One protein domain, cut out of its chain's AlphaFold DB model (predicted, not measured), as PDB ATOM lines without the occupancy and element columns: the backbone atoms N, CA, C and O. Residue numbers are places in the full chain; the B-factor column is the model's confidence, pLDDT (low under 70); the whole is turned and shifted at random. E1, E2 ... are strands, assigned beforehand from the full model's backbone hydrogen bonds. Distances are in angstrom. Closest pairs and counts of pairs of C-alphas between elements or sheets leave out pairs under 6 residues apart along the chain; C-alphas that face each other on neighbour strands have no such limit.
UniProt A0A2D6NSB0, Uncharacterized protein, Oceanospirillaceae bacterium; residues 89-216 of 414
ATOM      1  N   GLU A  89       5.821 -41.774  16.305       92.81
ATOM      2  CA  GLU A  89       7.265 -41.982  16.481       92.81
ATOM      3  C   GLU A  89       8.058 -40.700  16.208       92.81
ATOM      4  O   GLU A  89       7.831 -40.033  15.195       92.81
ATOM      5  N   GLY A  90       8.979 -40.349  17.104       91.94
ATOM      6  CA  GLY A  90       9.825 -39.167  16.963       91.94
ATOM      7  C   GLY A  90      10.267 -38.570  18.297       91.94
ATOM      8  O   GLY A  90      10.050 -39.159  19.357       91.94
ATOM      9  N   ILE A  91      10.837 -37.365  18.253       91.69
ATOM     10  CA  ILE A  91      11.174 -36.585  19.453       91.69
ATOM     11  C   ILE A  91      10.005 -35.667  19.796       91.69
ATOM     12  O   ILE A  91       9.475 -34.945  18.944       91.69
ATOM     13  N   TRP A  92       9.639 -35.663  21.069       93.62
ATOM     14  CA  TRP A  92       8.546 -34.893  21.638       93.62
ATOM     15  C   TRP A  92       9.056 -33.956  22.714       93.62
ATOM     16  O   TRP A  92       9.942 -34.308  23.489       93.62
ATOM     17  N   MET A  93       8.454 -32.775  22.787       93.06
ATOM     18  CA  MET A  93       8.596 -31.889  23.928       93.06
ATOM     19  C   MET A  93       7.354 -32.003  24.800       93.06
ATOM     20  O   MET A  93       6.237 -31.862  24.300       93.06
ATOM     21  N   LEU A  94       7.561 -32.240  26.089       93.19
ATOM     22  CA  LEU A  94       6.520 -32.444  27.080       93.19
ATOM     23  C   LEU A  94       6.565 -31.386  28.172       93.19
ATOM     24  O   LEU A  94       7.635 -30.940  28.593       93.19
ATOM     25  N   VAL A  95       5.384 -31.080  28.692       92.88
ATOM     26  CA  VAL A  95       5.197 -30.416  29.978       92.88
ATOM     27  C   VAL A  95       4.314 -31.311  30.829       92.88
ATOM     28  O   VAL A  95       3.223 -31.691  30.401       92.88
ATOM     29  N   ALA A  96       4.792 -31.666  32.018       91.94
ATOM     30  CA  ALA A  96       4.044 -32.476  32.967       91.94
ATOM     31  C   ALA A  96       3.752 -31.690  34.241       91.94
ATOM     32  O   ALA A  96       4.595 -30.945  34.733       91.94
ATOM     33  N   GLU A  97       2.568 -31.901  34.796       92.94
ATOM     34  CA  GLU A  97       2.147 -31.378  36.084       92.94
ATOM     35  C   GLU A  97       1.744 -32.541  36.984       92.94
ATOM     36  O   GLU A  97       0.873 -33.348  36.652       92.94
ATOM     37  N   GLU A  98       2.373 -32.608  38.149       92.12
ATOM     38  CA  GLU A  98       2.067 -33.571  39.194       92.12
ATOM     39  C   GLU A  98       1.525 -32.844  40.414       92.12
ATOM     40  O   GLU A  98       2.036 -31.804  40.835       92.12
ATOM     41  N   SER A  99       0.500 -33.428  41.019       92.25
ATOM     42  CA  SER A  99       0.002 -32.996  42.317       92.25
ATOM     43  C   SER A  99      -0.286 -34.205  43.182       92.25
ATOM     44  O   SER A  99      -0.773 -35.221  42.686       92.25
ATOM     45  N   SER A 100       0.029 -34.119  44.469       91.81
ATOM     46  CA  SER A 100      -0.217 -35.222  45.384       91.81
ATOM     47  C   SER A 100      -0.549 -34.776  46.799       91.81
ATOM     48  O   SER A 100      -0.042 -33.766  47.284       91.81
ATOM     49  N   GLU A 101      -1.384 -35.574  47.458       87.62
ATOM     50  CA  GLU A 101      -1.599 -35.546  48.899       87.62
ATOM     51  C   GLU A 101      -0.922 -36.776  49.511       87.62
ATOM     52  O   GLU A 101      -1.270 -37.921  49.205       87.62
ATOM     53  N   ILE A 102       0.064 -36.539  50.373       85.75
ATOM     54  CA  ILE A 102       0.818 -37.584  51.060       85.75
ATOM     55  C   ILE A 102       0.425 -37.539  52.537       85.75
ATOM     56  O   ILE A 102       0.628 -36.506  53.181       85.75
ATOM     57  N   PRO A 103      -0.118 -38.630  53.107       84.44
ATOM     58  CA  PRO A 103      -0.452 -38.672  54.522       84.44
ATOM     59  C   PRO A 103       0.752 -38.320  55.390       84.44
ATOM     60  O   PRO A 103       1.858 -38.816  55.170       84.44
ATOM     61  N   ASN A 104       0.510 -37.475  56.384       80.69
ATOM     62  CA  ASN A 104       1.480 -37.141  57.408       80.69
ATOM     63  C   ASN A 104       1.245 -38.067  58.609       80.69
ATOM     64  O   ASN A 104       0.136 -38.128  59.149       80.69
ATOM     65  N   ALA A 105       2.260 -38.851  58.967       76.56
ATOM     66  CA  ALA A 105       2.154 -39.830  60.040       76.56
ATOM     67  C   ALA A 105       2.249 -39.182  61.433       76.56
ATOM     68  O   ALA A 105       1.638 -39.694  62.376       76.56
ATOM     69  N   GLU A 106       2.908 -38.027  61.548       75.62
ATOM     70  CA  GLU A 106       2.970 -37.237  62.780       75.62
ATOM     71  C   GLU A 106       1.694 -36.411  62.997       75.62
ATOM     72  O   GLU A 106       1.221 -36.282  64.129       75.62
ATOM     73  N   ASP A 107       1.087 -35.922  61.912       77.00
ATOM     74  CA  ASP A 107      -0.162 -35.161  61.946       77.00
ATOM     75  C   ASP A 107      -1.136 -35.577  60.838       77.00
ATOM     76  O   ASP A 107      -1.231 -34.974  59.770       77.00
ATOM     77  N   SER A 108      -1.945 -36.596  61.130       78.00
ATOM     78  CA  SER A 108      -2.945 -37.120  60.188       78.00
ATOM     79  C   SER A 108      -4.002 -36.103  59.724       78.00
ATOM     80  O   SER A 108      -4.729 -36.391  58.773       78.00
ATOM     81  N   MET A 109      -4.129 -34.948  60.391       83.06
ATOM     82  CA  MET A 109      -5.055 -33.884  59.984       83.06
ATOM     83  C   MET A 109      -4.450 -32.949  58.933       83.06
ATOM     84  O   MET A 109      -5.211 -32.276  58.239       83.06
ATOM     85  N   ASN A 110      -3.121 -32.942  58.798       84.50
ATOM     86  CA  ASN A 110      -2.363 -32.034  57.945       84.50
ATOM     87  C   ASN A 110      -1.430 -32.827  57.007       84.50
ATOM     88  O   ASN A 110      -0.236 -32.993  57.289       84.50
ATOM     89  N   PRO A 111      -1.968 -33.379  55.900       86.62
ATOM     90  CA  PRO A 111      -1.168 -34.103  54.919       86.62
ATOM     91  C   PRO A 111      -0.177 -33.170  54.224       86.62
ATOM     92  O   PRO A 111      -0.405 -31.966  54.108       86.62
ATOM     93  N   PHE A 112       0.898 -33.741  53.689       87.44
ATOM     94  CA  PHE A 112       1.780 -32.991  52.810       87.44
ATOM     95  C   PHE A 112       1.127 -32.806  51.445       87.44
ATOM     96  O   PHE A 112       0.705 -33.777  50.811       87.44
ATOM     97  N   LEU A 113       1.114 -31.568  50.973       90.06
ATOM     98  CA  LEU A 113       0.706 -31.213  49.625       90.06
ATOM     99  C   LEU A 113       1.954 -31.094  48.764       90.06
ATOM    100  O   LEU A 113       2.863 -30.336  49.088       90.06
ATOM    101  N   PHE A 114       1.992 -31.836  47.668       89.31
ATOM    102  CA  PHE A 114       3.082 -31.814  46.707       89.31
ATOM    103  C   PHE A 114       2.591 -31.302  45.360       89.31
ATOM    104  O   PHE A 114       1.522 -31.704  44.895       89.31
ATOM    105  N   LYS A 115       3.379 -30.438  44.725       91.44
ATOM    106  CA  LYS A 115       3.205 -30.010  43.338       91.44
ATOM    107  C   LYS A 115       4.546 -30.033  42.634       91.44
ATOM    108  O   LYS A 115       5.536 -29.588  43.204       91.44
ATOM    109  N   LYS A 116       4.574 -30.505  41.396       89.31
ATOM    110  CA  LYS A 116       5.779 -30.532  40.570       89.31
ATOM    111  C   LYS A 116       5.420 -30.245  39.125       89.31
ATOM    112  O   LYS A 116       4.382 -30.692  38.642       89.31
ATOM    113  N   THR A 117       6.288 -29.509  38.453       91.00
ATOM    114  CA  THR A 117       6.207 -29.266  37.022       91.00
ATOM    115  C   THR A 117       7.492 -29.743  36.374       91.00
ATOM    116  O   THR A 117       8.585 -29.394  36.819       91.00
ATOM    117  N   ASP A 118       7.350 -30.534  35.318       90.06
ATOM    118  CA  ASP A 118       8.457 -31.027  34.511       90.06
ATOM    119  C   ASP A 118       8.387 -30.451  33.102       90.06
ATOM    120  O   ASP A 118       7.306 -30.262  32.540       90.06
ATOM    121  N   ARG A 119       9.561 -30.241  32.515       90.19
ATOM    122  CA  ARG A 119       9.746 -30.009  31.087       90.19
ATOM    123  C   ARG A 119      10.722 -31.047  30.565       90.19
ATOM    124  O   ARG A 119      11.828 -31.148  31.092       90.19
ATOM    125  N   GLU A 120      10.332 -31.789  29.538       90.00
ATOM    126  CA  GLU A 120      11.135 -32.895  29.012       90.00
ATOM    127  C   GLU A 120      11.198 -32.852  27.487       90.00
ATOM    128  O   GLU A 120      10.207 -32.539  26.833       90.00
ATOM    129  N   PHE A 121      12.344 -33.207  26.912       89.81
ATOM    130  CA  PHE A 121      12.391 -33.741  25.558       89.81
ATOM    131  C   PHE A 121      12.617 -35.246  25.635       89.81
ATOM    132  O   PHE A 121      13.535 -35.707  26.316       89.81
ATOM    133  N   VAL A 122      11.782 -35.997  24.929       88.31
ATOM    134  CA  VAL A 122      11.684 -37.456  25.030       88.31
ATOM    135  C   VAL A 122      11.560 -38.066  23.639       88.31
ATOM    136  O   VAL A 122      10.932 -37.473  22.761       88.31
ATOM    137  N   SER A 123      12.091 -39.267  23.438       86.00
ATOM    138  CA  SER A 123      11.752 -40.066  22.258       86.00
ATOM    139  C   SER A 123      10.481 -40.886  22.508       86.00
ATOM    140  O   SER A 123      10.305 -41.475  23.576       86.00
ATOM    141  N   VAL A 124       9.608 -40.946  21.505       88.88
ATOM    142  CA  VAL A 124       8.493 -41.897  21.409       88.88
ATOM    143  C   VAL A 124       8.858 -42.927  20.352       88.88
ATOM    144  O   VAL A 124       9.152 -42.565  19.213       88.88
ATOM    145  N   THR A 125       8.820 -44.205  20.722       86.38
ATOM    146  CA  THR A 125       9.227 -45.322  19.857       86.38
ATOM    147  C   THR A 125       8.200 -46.448  19.882       86.38
ATOM    148  O   THR A 125       7.547 -46.675  20.902       86.38
ATOM    149  N   GLU A 126       8.072 -47.180  18.777       87.50
ATOM    150  CA  GLU A 126       7.246 -48.390  18.703       87.50
ATOM    151  C   GLU A 126       7.927 -49.551  19.452       87.50
ATOM    152  O   GLU A 126       9.101 -49.849  19.226       87.50
ATOM    153  N   ASN A 127       7.207 -50.211  20.360       83.81
ATOM    154  CA  ASN A 127       7.700 -51.399  21.054       83.81
ATOM    155  C   ASN A 127       7.487 -52.681  20.218       83.81
ATOM    156  O   ASN A 127       6.883 -52.668  19.147       83.81
ATOM    157  N   GLY A 128       7.950 -53.830  20.725       81.12
ATOM    158  CA  GLY A 128       7.825 -55.118  20.025       81.12
ATOM    159  C   GLY A 128       6.387 -55.603  19.771       81.12
ATOM    160  O   GLY A 128       6.195 -56.494  18.941       81.12
ATOM    161  N   ASP A 129       5.398 -55.014  20.449       83.88
ATOM    162  CA  ASP A 129       3.970 -55.310  20.301       83.88
ATOM    163  C   ASP A 129       3.245 -54.316  19.373       83.88
ATOM    164  O   ASP A 129       2.047 -54.467  19.134       83.88
ATOM    165  N   GLY A 130       3.957 -53.328  18.819       85.81
ATOM    166  CA  GLY A 130       3.401 -52.306  17.928       85.81
ATOM    167  C   GLY A 130       2.803 -51.089  18.641       85.81
ATOM    168  O   GLY A 130       2.104 -50.286  18.025       85.81
ATOM    169  N   ILE A 131       3.041 -50.944  19.948       88.81
ATOM    170  CA  ILE A 131       2.555 -49.814  20.746       88.81
ATOM    171  C   ILE A 131       3.622 -48.721  20.748       88.81
ATOM    172  O   ILE A 131       4.769 -48.969  21.117       88.81
ATOM    173  N   TYR A 132       3.242 -47.497  20.392       90.06
ATOM    174  CA  TYR A 132       4.114 -46.328  20.506       90.06
ATOM    175  C   TYR A 132       4.173 -45.861  21.955       90.06
ATOM    176  O   TYR A 132       3.208 -45.285  22.464       90.06
ATOM    177  N   VAL A 133       5.291 -46.128  22.623       87.19
ATOM    178  CA  VAL A 133       5.463 -45.887  24.057       87.19
ATOM    179  C   VAL A 133       6.157 -44.553  24.286       87.19
ATOM    180  O   VAL A 133       7.195 -44.259  23.695       87.19
ATOM    181  N   LEU A 134       5.582 -43.759  25.188       85.31
ATOM    182  CA  LEU A 134       6.196 -42.556  25.715       85.31
ATOM    183  C   LEU A 134       7.176 -42.907  26.838       85.31
ATOM    184  O   LEU A 134       6.788 -43.509  27.842       85.31
ATOM    185  N   THR A 135       8.425 -42.459  26.714       76.44
ATOM    186  CA  THR A 135       9.477 -42.771  27.682       76.44
ATOM    187  C   THR A 135       9.979 -41.529  28.427       76.44
ATOM    188  O   THR A 135      10.904 -40.851  27.988       76.44
ATOM    189  N   ARG A 136       9.396 -41.237  29.599       79.94
ATOM    190  CA  ARG A 136       9.779 -40.079  30.433       79.94
ATOM    191  C   ARG A 136      11.218 -40.144  30.960       79.94
ATOM    192  O   ARG A 136      11.793 -41.231  31.118       79.94
ATOM    193  N   CYS A 137      11.778 -38.977  31.285       78.31
ATOM    194  CA  CYS A 137      13.145 -38.850  31.824       78.31
ATOM    195  C   CYS A 137      13.243 -39.303  33.278       78.31
ATOM    196  O   CYS A 137      14.304 -39.704  33.745       78.31
ATOM    197  N   ASP A 138      12.108 -39.276  33.967       67.25
ATOM    198  CA  ASP A 138      11.922 -39.857  35.286       67.25
ATOM    199  C   ASP A 138      12.205 -41.367  35.299       67.25
ATOM    200  O   ASP A 138      12.455 -41.884  36.361       67.25
ATOM    201  N   GLY A 139      12.256 -42.103  34.184       59.97
ATOM    202  CA  GLY A 139      12.691 -43.508  34.183       59.97
ATOM    203  C   GLY A 139      11.719 -44.509  34.832       59.97
ATOM    204  O   GLY A 139      11.779 -45.686  34.483       59.97
ATOM    205  N   SER A 140      10.758 -44.087  35.670       57.31
ATOM    206  CA  SER A 140       9.814 -45.015  36.327       57.31
ATOM    207  C   SER A 140       8.802 -45.624  35.367       57.31
ATOM    208  O   SER A 140       8.041 -46.485  35.778       57.31
ATOM    209  N   TRP A 141       8.783 -45.188  34.103       57.59
ATOM    210  CA  TRP A 141       7.783 -45.526  33.083       57.59
ATOM    211  C   TRP A 141       8.173 -46.715  32.203       57.59
ATOM    212  O   TRP A 141       7.433 -47.045  31.279       57.59
ATOM    213  N   ARG A 142       9.346 -47.317  32.429       55.81
ATOM    214  CA  ARG A 142      10.042 -48.036  31.356       55.81
ATOM    215  C   ARG A 142       9.697 -49.524  31.244       55.81
ATOM    216  O   ARG A 142       9.404 -49.944  30.133       55.81
ATOM    217  N   ASP A 143       9.610 -50.287  32.340       58.62
ATOM    218  CA  ASP A 143       9.650 -51.760  32.192       58.62
ATOM    219  C   ASP A 143       8.600 -52.564  32.977       58.62
ATOM    220  O   ASP A 143       8.411 -53.752  32.714       58.62
ATOM    221  N   GLU A 144       7.887 -51.955  33.928       71.19
ATOM    222  CA  GLU A 144       7.032 -52.718  34.855       71.19
ATOM    223  C   GLU A 144       5.528 -52.663  34.528       71.19
ATOM    224  O   GLU A 144       4.737 -53.390  35.131       71.19
ATOM    225  N   TYR A 145       5.111 -51.836  33.565       81.44
ATOM    226  CA  TYR A 145       3.694 -51.645  33.249       81.44
ATOM    227  C   TYR A 145       3.139 -52.718  32.316       81.44
ATOM    228  O   TYR A 145       3.724 -53.053  31.287       81.44
ATOM    229  N   GLU A 146       1.926 -53.172  32.619       88.94
ATOM    230  CA  GLU A 146       1.080 -53.851  31.644       88.94
ATOM    231  C   GLU A 146       0.474 -52.800  30.706       88.94
ATOM    232  O   GLU A 146      -0.257 -51.909  31.153       88.94
ATOM    233  N   LEU A 147       0.793 -52.899  29.413       90.94
ATOM    234  CA  LEU A 147       0.319 -51.983  28.378       90.94
ATOM    235  C   LEU A 147      -0.881 -52.574  27.635       90.94
ATOM    236  O   LEU A 147      -0.874 -53.735  27.230       90.94
ATOM    237  N   THR A 148      -1.907 -51.756  27.418       93.06
ATOM    238  CA  THR A 148      -3.081 -52.088  26.605       93.06
ATOM    239  C   THR A 148      -3.269 -51.025  25.532       93.06
ATOM    240  O   THR A 148      -3.543 -49.869  25.839       93.06
ATOM    241  N   GLU A 149      -3.144 -51.418  24.265       93.56
ATOM    242  CA  GLU A 149      -3.398 -50.537  23.122       93.56
ATOM    243  C   GLU A 149      -4.848 -50.012  23.129       93.56
ATOM    244  O   GLU A 149      -5.804 -50.746  23.403       93.56
ATOM    245  N   THR A 150      -5.015 -48.735  22.790       94.31
ATOM    246  CA  THR A 150      -6.308 -48.085  22.546       94.31
ATOM    247  C   THR A 150      -6.364 -47.555  21.111       94.31
ATOM    248  O   THR A 150      -5.370 -47.563  20.395       94.31
ATOM    249  N   GLU A 151      -7.525 -47.067  20.659       91.69
ATOM    250  CA  GLU A 151      -7.679 -46.542  19.288       91.69
ATOM    251  C   GLU A 151      -6.706 -45.392  18.964       91.69
ATOM    252  O   GLU A 151      -6.342 -45.198  17.806       91.69
ATOM    253  N   THR A 152      -6.299 -44.628  19.978       92.56
ATOM    254  CA  THR A 152      -5.523 -43.388  19.835       92.56
ATOM    255  C   THR A 152      -4.268 -43.367  20.707       92.56
ATOM    256  O   THR A 152      -3.718 -42.299  20.948       92.56
ATOM    257  N   GLY A 153      -3.820 -44.505  21.234       94.69
ATOM    258  CA  GLY A 153      -2.667 -44.568  22.133       94.69
ATOM    259  C   GLY A 153      -2.687 -45.822  22.989       94.69
ATOM    260  O   GLY A 153      -2.878 -46.915  22.463       94.69
ATOM    261  N   TYR A 154      -2.505 -45.695  24.303       94.75
ATOM    262  CA  TYR A 154      -2.462 -46.855  25.196       94.75
ATOM    263  C   TYR A 154      -2.768 -46.507  26.653       94.75
ATOM    264  O   TYR A 154      -2.517 -45.392  27.111       94.75
ATOM    265  N   ASP A 155      -3.260 -47.500  27.383       94.38
ATOM    266  CA  ASP A 155      -3.348 -47.485  28.837       94.38
ATOM    267  C   ASP A 155      -2.200 -48.312  29.421       94.38
ATOM    268  O   ASP A 155      -1.853 -49.373  28.900       94.38
ATOM    269  N   ALA A 156      -1.621 -47.841  30.517       90.94
ATOM    270  CA  ALA A 156      -0.565 -48.521  31.248       90.94
ATOM    271  C   ALA A 156      -0.967 -48.664  32.713       90.94
ATOM    272  O   ALA A 156      -1.398 -47.695  33.343       90.94
ATOM    273  N   THR A 157      -0.829 -49.869  33.262       91.38
ATOM    274  CA  THR A 157      -1.142 -50.149  34.668       91.38
ATOM    275  C   THR A 157      -0.015 -50.918  35.335       91.38
ATOM    276  O   THR A 157       0.486 -51.900  34.797       91.38
ATOM    277  N   TYR A 158       0.347 -50.489  36.536       89.69
ATOM    278  CA  TYR A 158       1.248 -51.197  37.430       89.69
ATOM    279  C   TYR A 158       0.636 -51.247  38.826       89.69
ATOM    280  O   TYR A 158       0.025 -50.278  39.287       89.69
ATOM    281  N   SER A 159       0.776 -52.379  39.508       90.25
ATOM    282  CA  SER A 159       0.305 -52.528  40.879       90.25
ATOM    283  C   SER A 159       1.305 -53.328  41.693       90.25
ATOM    284  O   SER A 159       1.633 -54.464  41.354       90.25
ATOM    285  N   GLU A 160       1.749 -52.737  42.793       88.88
ATOM    286  CA  GLU A 160       2.646 -53.352  43.760       88.88
ATOM    287  C   GLU A 160       1.942 -53.457  45.113       88.88
ATOM    288  O   GLU A 160       1.165 -52.586  45.512       88.88
ATOM    289  N   THR A 161       2.186 -54.548  45.836       90.06
ATOM    290  CA  THR A 161       1.652 -54.741  47.189       90.06
ATOM    291  C   THR A 161       2.799 -54.995  48.148       90.06
ATOM    292  O   THR A 161       3.615 -55.895  47.935       90.06
ATOM    293  N   THR A 162       2.869 -54.190  49.205       85.56
ATOM    294  CA  THR A 162       3.906 -54.319  50.225       85.56
ATOM    295  C   THR A 162       3.679 -55.569  51.065       85.56
ATOM    296  O   THR A 162       2.566 -56.071  51.207       85.56
ATOM    297  N   THR A 163       4.747 -56.047  51.702       85.69
ATOM    298  CA  THR A 163       4.596 -57.012  52.799       85.69
ATOM    299  C   THR A 163       3.782 -56.362  53.931       85.69
ATOM    300  O   THR A 163       3.914 -55.146  54.117       85.69
ATOM    301  N   PRO A 164       2.954 -57.124  54.674       83.69
ATOM    302  CA  PRO A 164       2.230 -56.583  55.815       83.69
ATOM    303  C   PRO A 164       3.161 -55.873  56.800       83.69
ATOM    304  O   PRO A 164       4.234 -56.394  57.126       83.69
ATOM    305  N   ASP A 165       2.735 -54.715  57.294       77.50
ATOM    306  CA  ASP A 165       3.423 -54.018  58.379       77.50
ATOM    307  C   ASP A 165       3.280 -54.763  59.725       77.50
ATOM    308  O   ASP A 165       2.637 -55.813  59.830       77.50
ATOM    309  N   GLU A 166       3.881 -54.230  60.793       78.06
ATOM    310  CA  GLU A 166       3.784 -54.820  62.140       78.06
ATOM    311  C   GLU A 166       2.335 -54.908  62.664       78.06
ATOM    312  O   GLU A 166       2.038 -55.720  63.545       78.06
ATOM    313  N   GLY A 167       1.422 -54.100  62.111       79.62
ATOM    314  CA  GLY A 167      -0.015 -54.122  62.380       79.62
ATOM    315  C   GLY A 167      -0.795 -55.127  61.528       79.62
ATOM    316  O   GLY A 167      -1.994 -55.314  61.754       79.62
ATOM    317  N   GLY A 168      -0.135 -55.800  60.583       83.00
ATOM    318  CA  GLY A 168      -0.749 -56.719  59.630       83.00
ATOM    319  C   GLY A 168      -1.500 -56.017  58.496       83.00
ATOM    320  O   GLY A 168      -2.325 -56.663  57.848       83.00
ATOM    321  N   VAL A 169      -1.261 -54.721  58.274       84.06
ATOM    322  CA  VAL A 169      -1.848 -53.959  57.166       84.06
ATOM    323  C   VAL A 169      -0.954 -54.097  55.940       84.06
ATOM    324  O   VAL A 169       0.248 -53.849  55.996       84.06
ATOM    325  N   GLU A 170      -1.555 -54.501  54.828       88.81
ATOM    326  CA  GLU A 170      -0.923 -54.502  53.509       88.81
ATOM    327  C   GLU A 170      -1.297 -53.213  52.780       88.81
ATOM    328  O   GLU A 170      -2.456 -52.783  52.834       88.81
ATOM    329  N   TYR A 171      -0.325 -52.614  52.094       87.00
ATOM    330  CA  TYR A 171      -0.554 -51.454  51.248       87.00
ATOM    331  C   TYR A 171      -0.422 -51.866  49.791       87.00
ATOM    332  O   TYR A 171       0.566 -52.490  49.408       87.00
ATOM    333  N   THR A 172      -1.401 -51.490  48.977       92.56
ATOM    334  CA  THR A 172      -1.350 -51.676  47.525       92.56
ATOM    335  C   THR A 172      -1.239 -50.313  46.871       92.56
ATOM    336  O   THR A 172      -2.141 -49.484  47.014       92.56
ATOM    337  N   THR A 173      -0.150 -50.092  46.142       90.50
ATOM    338  CA  THR A 173       0.023 -48.920  45.284       90.50
ATOM    339  C   THR A 173      -0.329 -49.321  43.868       90.50
ATOM    340  O   THR A 173       0.203 -50.289  43.336       90.50
ATOM    341  N   THR A 174      -1.248 -48.586  43.256       91.75
ATOM    342  CA  THR A 174      -1.599 -48.763  41.849       91.75
ATOM    343  C   THR A 174      -1.276 -47.486  41.098       91.75
ATOM    344  O   THR A 174      -1.807 -46.427  41.434       91.75
ATOM    345  N   THR A 175      -0.432 -47.605  40.080       90.25
ATOM    346  CA  THR A 175      -0.098 -46.532  39.147       90.25
ATOM    347  C   THR A 175      -0.774 -46.822  37.819       90.25
ATOM    348  O   THR A 175      -0.678 -47.929  37.293       90.25
ATOM    349  N   GLN A 176      -1.487 -45.839  37.287       91.81
ATOM    350  CA  GLN A 176      -2.197 -45.946  36.018       91.81
ATOM    351  C   GLN A 176      -2.001 -44.674  35.220       91.81
ATOM    352  O   GLN A 176      -2.115 -43.586  35.782       91.81
ATOM    353  N   PHE A 177      -1.780 -44.792  33.920       91.81
ATOM    354  CA  PHE A 177      -1.811 -43.649  33.018       91.81
ATOM    355  C   PHE A 177      -2.371 -44.034  31.654       91.81
ATOM    356  O   PHE A 177      -2.287 -45.184  31.235       91.81
ATOM    357  N   SER A 178      -2.964 -43.053  30.983       95.31
ATOM    358  CA  SER A 178      -3.533 -43.184  29.646       95.31
ATOM    359  C   SER A 178      -2.876 -42.157  28.745       95.31
ATOM    360  O   SER A 178      -2.962 -40.959  29.027       95.31
ATOM    361  N   VAL A 179      -2.193 -42.626  27.704       95.31
ATOM    362  CA  VAL A 179      -1.566 -41.795  26.677       95.31
ATOM    363  C   VAL A 179      -2.491 -41.734  25.475       95.31
ATOM    364  O   VAL A 179      -2.904 -42.764  24.941       95.31
ATOM    365  N   VAL A 180      -2.788 -40.516  25.030       97.56
ATOM    366  CA  VAL A 180      -3.632 -40.244  23.866       97.56
ATOM    367  C   VAL A 180      -2.864 -39.356  22.900       97.56
ATOM    368  O   VAL A 180      -2.584 -38.197  23.208       97.56
ATOM    369  N   TYR A 181      -2.559 -39.891  21.726       96.81
ATOM    370  CA  TYR A 181      -2.041 -39.141  20.592       96.81
ATOM    371  C   TYR A 181      -3.186 -38.426  19.869       96.81
ATOM    372  O   TYR A 181      -4.297 -38.947  19.715       96.81
ATOM    373  N   GLY A 182      -2.916 -37.204  19.422       95.56
ATOM    374  CA  GLY A 182      -3.812 -36.436  18.574       95.56
ATOM    375  C   GLY A 182      -4.030 -37.122  17.228       95.56
ATOM    376  O   GLY A 182      -3.222 -37.924  16.772       95.56
ATOM    377  N   ALA A 183      -5.119 -36.769  16.544       93.38
ATOM    378  CA  ALA A 183      -5.443 -37.341  15.232       93.38
ATOM    379  C   ALA A 183      -4.394 -37.030  14.143       93.38
ATOM    380  O   ALA A 183      -4.395 -37.663  13.090       93.38
ATOM    381  N   ASP A 184      -3.548 -36.029  14.380       93.06
ATOM    382  CA  ASP A 184      -2.418 -35.644  13.540       93.06
ATOM    383  C   ASP A 184      -1.101 -36.313  13.958       93.06
ATOM    384  O   ASP A 184      -0.103 -36.103  13.281       93.06
ATOM    385  N   ASN A 185      -1.080 -37.101  15.042       95.50
ATOM    386  CA  ASN A 185       0.125 -37.663  15.658       95.50
ATOM    387  C   ASN A 185       1.204 -36.615  15.991       95.50
ATOM    388  O   ASN A 185       2.389 -36.937  16.047       95.50
ATOM    389  N   GLN A 186       0.805 -35.360  16.216       95.81
ATOM    390  CA  GLN A 186       1.718 -34.247  16.516       95.81
ATOM    391  C   GLN A 186       1.441 -33.589  17.866       95.81
ATOM    392  O   GLN A 186       2.231 -32.772  18.338       95.81
ATOM    393  N   THR A 187       0.337 -33.967  18.501       96.69
ATOM    394  CA  THR A 187      -0.014 -33.594  19.869       96.69
ATOM    395  C   THR A 187      -0.215 -34.853  20.702       96.69
ATOM    396  O   THR A 187      -0.594 -35.895  20.166       96.69
ATOM    397  N   LEU A 188       0.051 -34.785  22.005       96.31
ATOM    398  CA  LEU A 188      -0.317 -35.848  22.935       96.31
ATOM    399  C   LEU A 188      -0.811 -35.274  24.254       96.31
ATOM    400  O   LEU A 188      -0.408 -34.188  24.673       96.31
ATOM    401  N   THR A 189      -1.667 -36.041  24.913       97.25
ATOM    402  CA  THR A 189      -2.095 -35.795  26.287       97.25
ATOM    403  C   THR A 189      -1.949 -37.066  27.095       97.25
ATOM    404  O   THR A 189      -2.263 -38.150  26.598       97.25
ATOM    405  N   VAL A 190      -1.531 -36.932  28.349       95.25
ATOM    406  CA  VAL A 190      -1.486 -38.045  29.295       95.25
ATOM    407  C   VAL A 190      -2.231 -37.669  30.557       95.25
ATOM    408  O   VAL A 190      -2.001 -36.606  31.128       95.25
ATOM    409  N   SER A 191      -3.098 -38.562  31.015       95.56
ATOM    410  CA  SER A 191      -3.702 -38.475  32.344       95.56
ATOM    411  C   SER A 191      -3.268 -39.678  33.157       95.56
ATOM    412  O   SER A 191      -3.462 -40.811  32.713       95.56
ATOM    413  N   GLY A 192      -2.702 -39.444  34.335       92.81
ATOM    414  CA  GLY A 192      -2.210 -40.502  35.202       92.81
ATOM    415  C   GLY A 192      -2.584 -40.314  36.661       92.81
ATOM    416  O   GLY A 192      -2.990 -39.240  37.104       92.81
ATOM    417  N   SER A 193      -2.446 -41.393  37.417       92.19
ATOM    418  CA  SER A 193      -2.628 -41.409  38.857       92.19
ATOM    419  C   SER A 193      -1.735 -42.450  39.513       92.19
ATOM    420  O   SER A 193      -1.404 -43.470  38.909       92.19
ATOM    421  N   LYS A 194      -1.388 -42.202  40.772       90.81
ATOM    422  CA  LYS A 194      -0.765 -43.183  41.658       90.81
ATOM    423  C   LYS A 194      -1.506 -43.143  42.984       90.81
ATOM    424  O   LYS A 194      -1.555 -42.105  43.634       90.81
ATOM    425  N   ILE A 195      -2.123 -44.261  43.350       91.69
ATOM    426  CA  ILE A 195      -3.003 -44.353  44.515       91.69
ATOM    427  C   ILE A 195      -2.528 -45.497  45.403       91.69
ATOM    428  O   ILE A 195      -2.485 -46.646  44.960       91.69
ATOM    429  N   THR A 196      -2.243 -45.196  46.667       90.06
ATOM    430  CA  THR A 196      -1.905 -46.191  47.689       90.06
ATOM    431  C   THR A 196      -3.079 -46.409  48.648       90.06
ATOM    432  O   THR A 196      -3.545 -45.487  49.317       90.06
ATOM    433  N   GLN A 197      -3.558 -47.650  48.739       90.69
ATOM    434  CA  GLN A 197      -4.646 -48.078  49.629       90.69
ATOM    435  C   GLN A 197      -4.121 -48.992  50.748       90.69
ATOM    436  O   GLN A 197      -3.148 -49.700  50.508       90.69
ATOM    437  N   PRO A 198      -4.761 -49.035  51.939       86.44
ATOM    438  CA  PRO A 198      -5.981 -48.310  52.323       86.44
ATOM    439  C   PRO A 198      -5.761 -46.835  52.691       86.44
ATOM    440  O   PRO A 198      -6.720 -46.068  52.681       86.44
ATOM    441  N   ALA A 199      -4.529 -46.440  53.005       83.44
ATOM    442  CA  ALA A 199      -4.145 -45.059  53.272       83.44
ATOM    443  C   ALA A 199      -2.718 -44.839  52.763       83.44
ATOM    444  O   ALA A 199      -1.823 -45.616  53.090       83.44
ATOM    445  N   GLY A 200      -2.503 -43.805  51.959       83.88
ATOM    446  CA  GLY A 200      -1.202 -43.509  51.377       83.88
ATOM    447  C   GLY A 200      -1.286 -42.371  50.369       83.88
ATOM    448  O   GLY A 200      -2.256 -41.615  50.369       83.88
ATOM    449  N   GLU A 201      -0.246 -42.244  49.548       85.44
ATOM    450  CA  GLU A 201      -0.142 -41.217  48.512       85.44
ATOM    451  C   GLU A 201      -1.335 -41.295  47.550       85.44
ATOM    452  O   GLU A 201      -1.706 -42.372  47.072       85.44
ATOM    453  N   ASN A 202      -1.922 -40.138  47.261       88.75
ATOM    454  CA  ASN A 202      -2.836 -39.962  46.146       88.75
ATOM    455  C   ASN A 202      -2.241 -38.907  45.222       88.75
ATOM    456  O   ASN A 202      -2.142 -37.741  45.600       88.75
ATOM    457  N   LEU A 203      -1.797 -39.323  44.043       92.12
ATOM    458  CA  LEU A 203      -1.204 -38.459  43.036       92.12
ATOM    459  C   LEU A 203      -2.062 -38.423  41.780       92.12
ATOM    460  O   LEU A 203      -2.536 -39.461  41.316       92.12
ATOM    461  N   ALA A 204      -2.160 -37.232  41.198       93.44
ATOM    462  CA  ALA A 204      -2.617 -36.993  39.841       93.44
ATOM    463  C   ALA A 204      -1.465 -36.455  38.979       93.44
ATOM    464  O   ALA A 204      -0.685 -35.612  39.427       93.44
ATOM    465  N   LEU A 205      -1.402 -36.931  37.739       92.50
ATOM    466  CA  LEU A 205      -0.465 -36.504  36.707       92.50
ATOM    467  C   LEU A 205      -1.247 -36.031  35.477       92.50
ATOM    468  O   LEU A 205      -2.158 -36.722  35.015       92.50
ATOM    469  N   SER A 206      -0.832 -34.903  34.915       94.88
ATOM    470  CA  SER A 206      -1.249 -34.423  33.598       94.88
ATOM    471  C   SER A 206      -0.012 -34.154  32.752       94.88
ATOM    472  O   SER A 206       0.936 -33.554  33.244       94.88
ATOM    473  N   VAL A 207      -0.009 -34.573  31.490       95.12
ATOM    474  CA  VAL A 207       1.068 -34.262  30.540       95.12
ATOM    475  C   VAL A 207       0.460 -33.735  29.254       95.12
ATOM    476  O   VAL A 207      -0.500 -34.310  28.742       95.12
ATOM    477  N   GLU A 208       1.055 -32.683  28.715       96.38
ATOM    478  CA  GLU A 208       0.814 -32.202  27.360       96.38
ATOM    479  C   GLU A 208       2.114 -32.294  26.565       96.38
ATOM    480  O   GLU A 208       3.200 -32.081  27.109       96.38
ATOM    481  N   GLY A 209       2.016 -32.609  25.275       95.75
ATOM    482  CA  GLY A 209       3.193 -32.711  24.427       95.75
ATOM    483  C   GLY A 209       2.956 -32.335  22.975       95.75
ATOM    484  O   GLY A 209       1.853 -32.488  22.445       95.75
ATOM    485  N   VAL A 210       4.026 -31.864  22.337       95.38
ATOM    486  CA  VAL A 210       4.086 -31.537  20.908       95.38
ATOM    487  C   VAL A 210       5.271 -32.255  20.276       95.38
ATOM    488  O   VAL A 210       6.375 -32.258  20.829       95.38
ATOM    489  N   LYS A 211       5.043 -32.860  19.110       94.81
ATOM    490  CA  LYS A 211       6.093 -33.494  18.314       94.81
ATOM    491  C   LYS A 211       6.987 -32.415  17.719       94.81
ATOM    492  O   LYS A 211       6.497 -31.477  17.089       94.81
ATOM    493  N   VAL A 212       8.292 -32.546  17.921       92.75
ATOM    494  CA  VAL A 212       9.296 -31.562  17.485       92.75
ATOM    495  C   VAL A 212      10.258 -32.119  16.439       92.75
ATOM    496  O   VAL A 212      10.879 -31.331  15.737       92.75
ATOM    497  N   SER A 213      10.327 -33.445  16.279       92.88
ATOM    498  CA  SER A 213      11.087 -34.109  15.216       92.88
ATOM    499  C   SER A 213      10.475 -35.456  14.835       92.88
ATOM    500  O   SER A 213       9.879 -36.128  15.675       92.88
ATOM    501  N   ASP A 214      10.657 -35.870  13.578       92.56
ATOM    502  CA  ASP A 214      10.391 -37.239  13.104       92.56
ATOM    503  C   ASP A 214      11.592 -38.186  13.312       92.56
ATOM    504  O   ASP A 214      11.511 -39.370  12.984       92.56
ATOM    505  N   ALA A 215      12.724 -37.682  13.813       89.31
ATOM    506  CA  ALA A 215      13.907 -38.489  14.072       89.31
ATOM    507  C   ALA A 215      13.719 -39.405  15.297       89.31
ATOM    508  O   ALA A 215      13.037 -39.027  16.250       89.31
ATOM    509  N   PRO A 216      14.360 -40.586  15.320       80.12
ATOM    510  CA  PRO A 216      14.258 -41.519  16.447       80.12
ATOM    511  C   PRO A 216      14.997 -41.033  17.710       80.12
ATOM    512  O   PRO A 216      14.633 -41.399  18.830       80.12
TER     513      PRO A 216
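AT A GLANCE: This is residues 89 to 216 of the 414 residues of an uncharacterized protein of Oceanospirillaceae bacterium (UniProt A0A2D6NSB0). One sheet of eight long and short strands is curled like part of a barrel and folded over at one end, where the bent end of E2 and the short E3 come over the wall made by E8, E7, E6, E5 and E4. It does not close into a ring: its edge strands E3 and E4 are apart, and the links 103 to 111 and 162 to 171 lengthen the opposite end. The printed part has 128 residues, with no named helix and eight named strands, E1 to E8 along the chain; the sheet's order is E3, E2, E1, E8, E7, E6, E5, E4, all antiparallel. The class is all strand. The whole is only just compact, close to loose, with a radius of gyration of the C-alphas of 16.7 A, and elongated, spanning 52 by 28 by 22 A.

IN THESE COORDINATES: Find C-alpha 90 at (9.825, -39.167, 16.963); E1, residues 90 to 102, runs 35.3 A from there and bends by 55 degrees at residue 93. E2, residues 112 to 126, runs 37.8 A and bends by 73 degrees at residue 121. Next come E3, residues 132 to 134, and E4, residues 146 to 150, which begins at C-alpha 146 (1.080, -53.851, 31.644). E5, residues 153 to 161, measures 27.4 A, E6, residues 172 to 181, 29.7 A, and E7, residues 187 to 197, 33.4 A. E8, residues 202 to 213, covers 34.4 A and ends at C-alpha 213 (11.087, -34.109, 15.216).

HOW THE PARTS SIT: Look first at the hairpin of E1 and E2: N 96 and O 118 are 2.9 A apart, within hydrogen-bond range. E2 pairs with E1 over residues 112 to 124 and with E3 over 124 to 126, a staggered pairing; there N 133 and O 125 are 2.9 A apart. E1 has E8 as its other neighbour, antiparallel at 168 degrees, with N 97 and O 206 2.8 A apart. This is a folded sheet, bent back on itself into two leaves: E3 and E2 face E8, E7, E6, E5 and E4, with E1 as the hinge. The closest C-alphas of E3 and E5, Tyr 132 and Gly 153, are 7.2 A apart. E1, E2, E3 form one meander, each strand the antiparallel neighbour of the one before, and E4 to E8 another. In the second, N 148 and O 155 of E4 and E5, and N 156 and O 177 of E5 and E6, are each 2.8 A apart. For E6 and E7, see N 193 and O 176 at 2.8 A; for E7 and E8, N 190 and O 207 at 2.8 A.

THE WHOLE: The sheet is twisted, with C-alphas up to 7.1 A off its best plane. The two C-alphas farthest apart, those of Gly 167 and Asp 214, are 53.1 A apart. The printed part has no cut; its one long link is E3 to E4. Mean pLDDT of the printed part is 87.8; residues 138 to 143 are under 70.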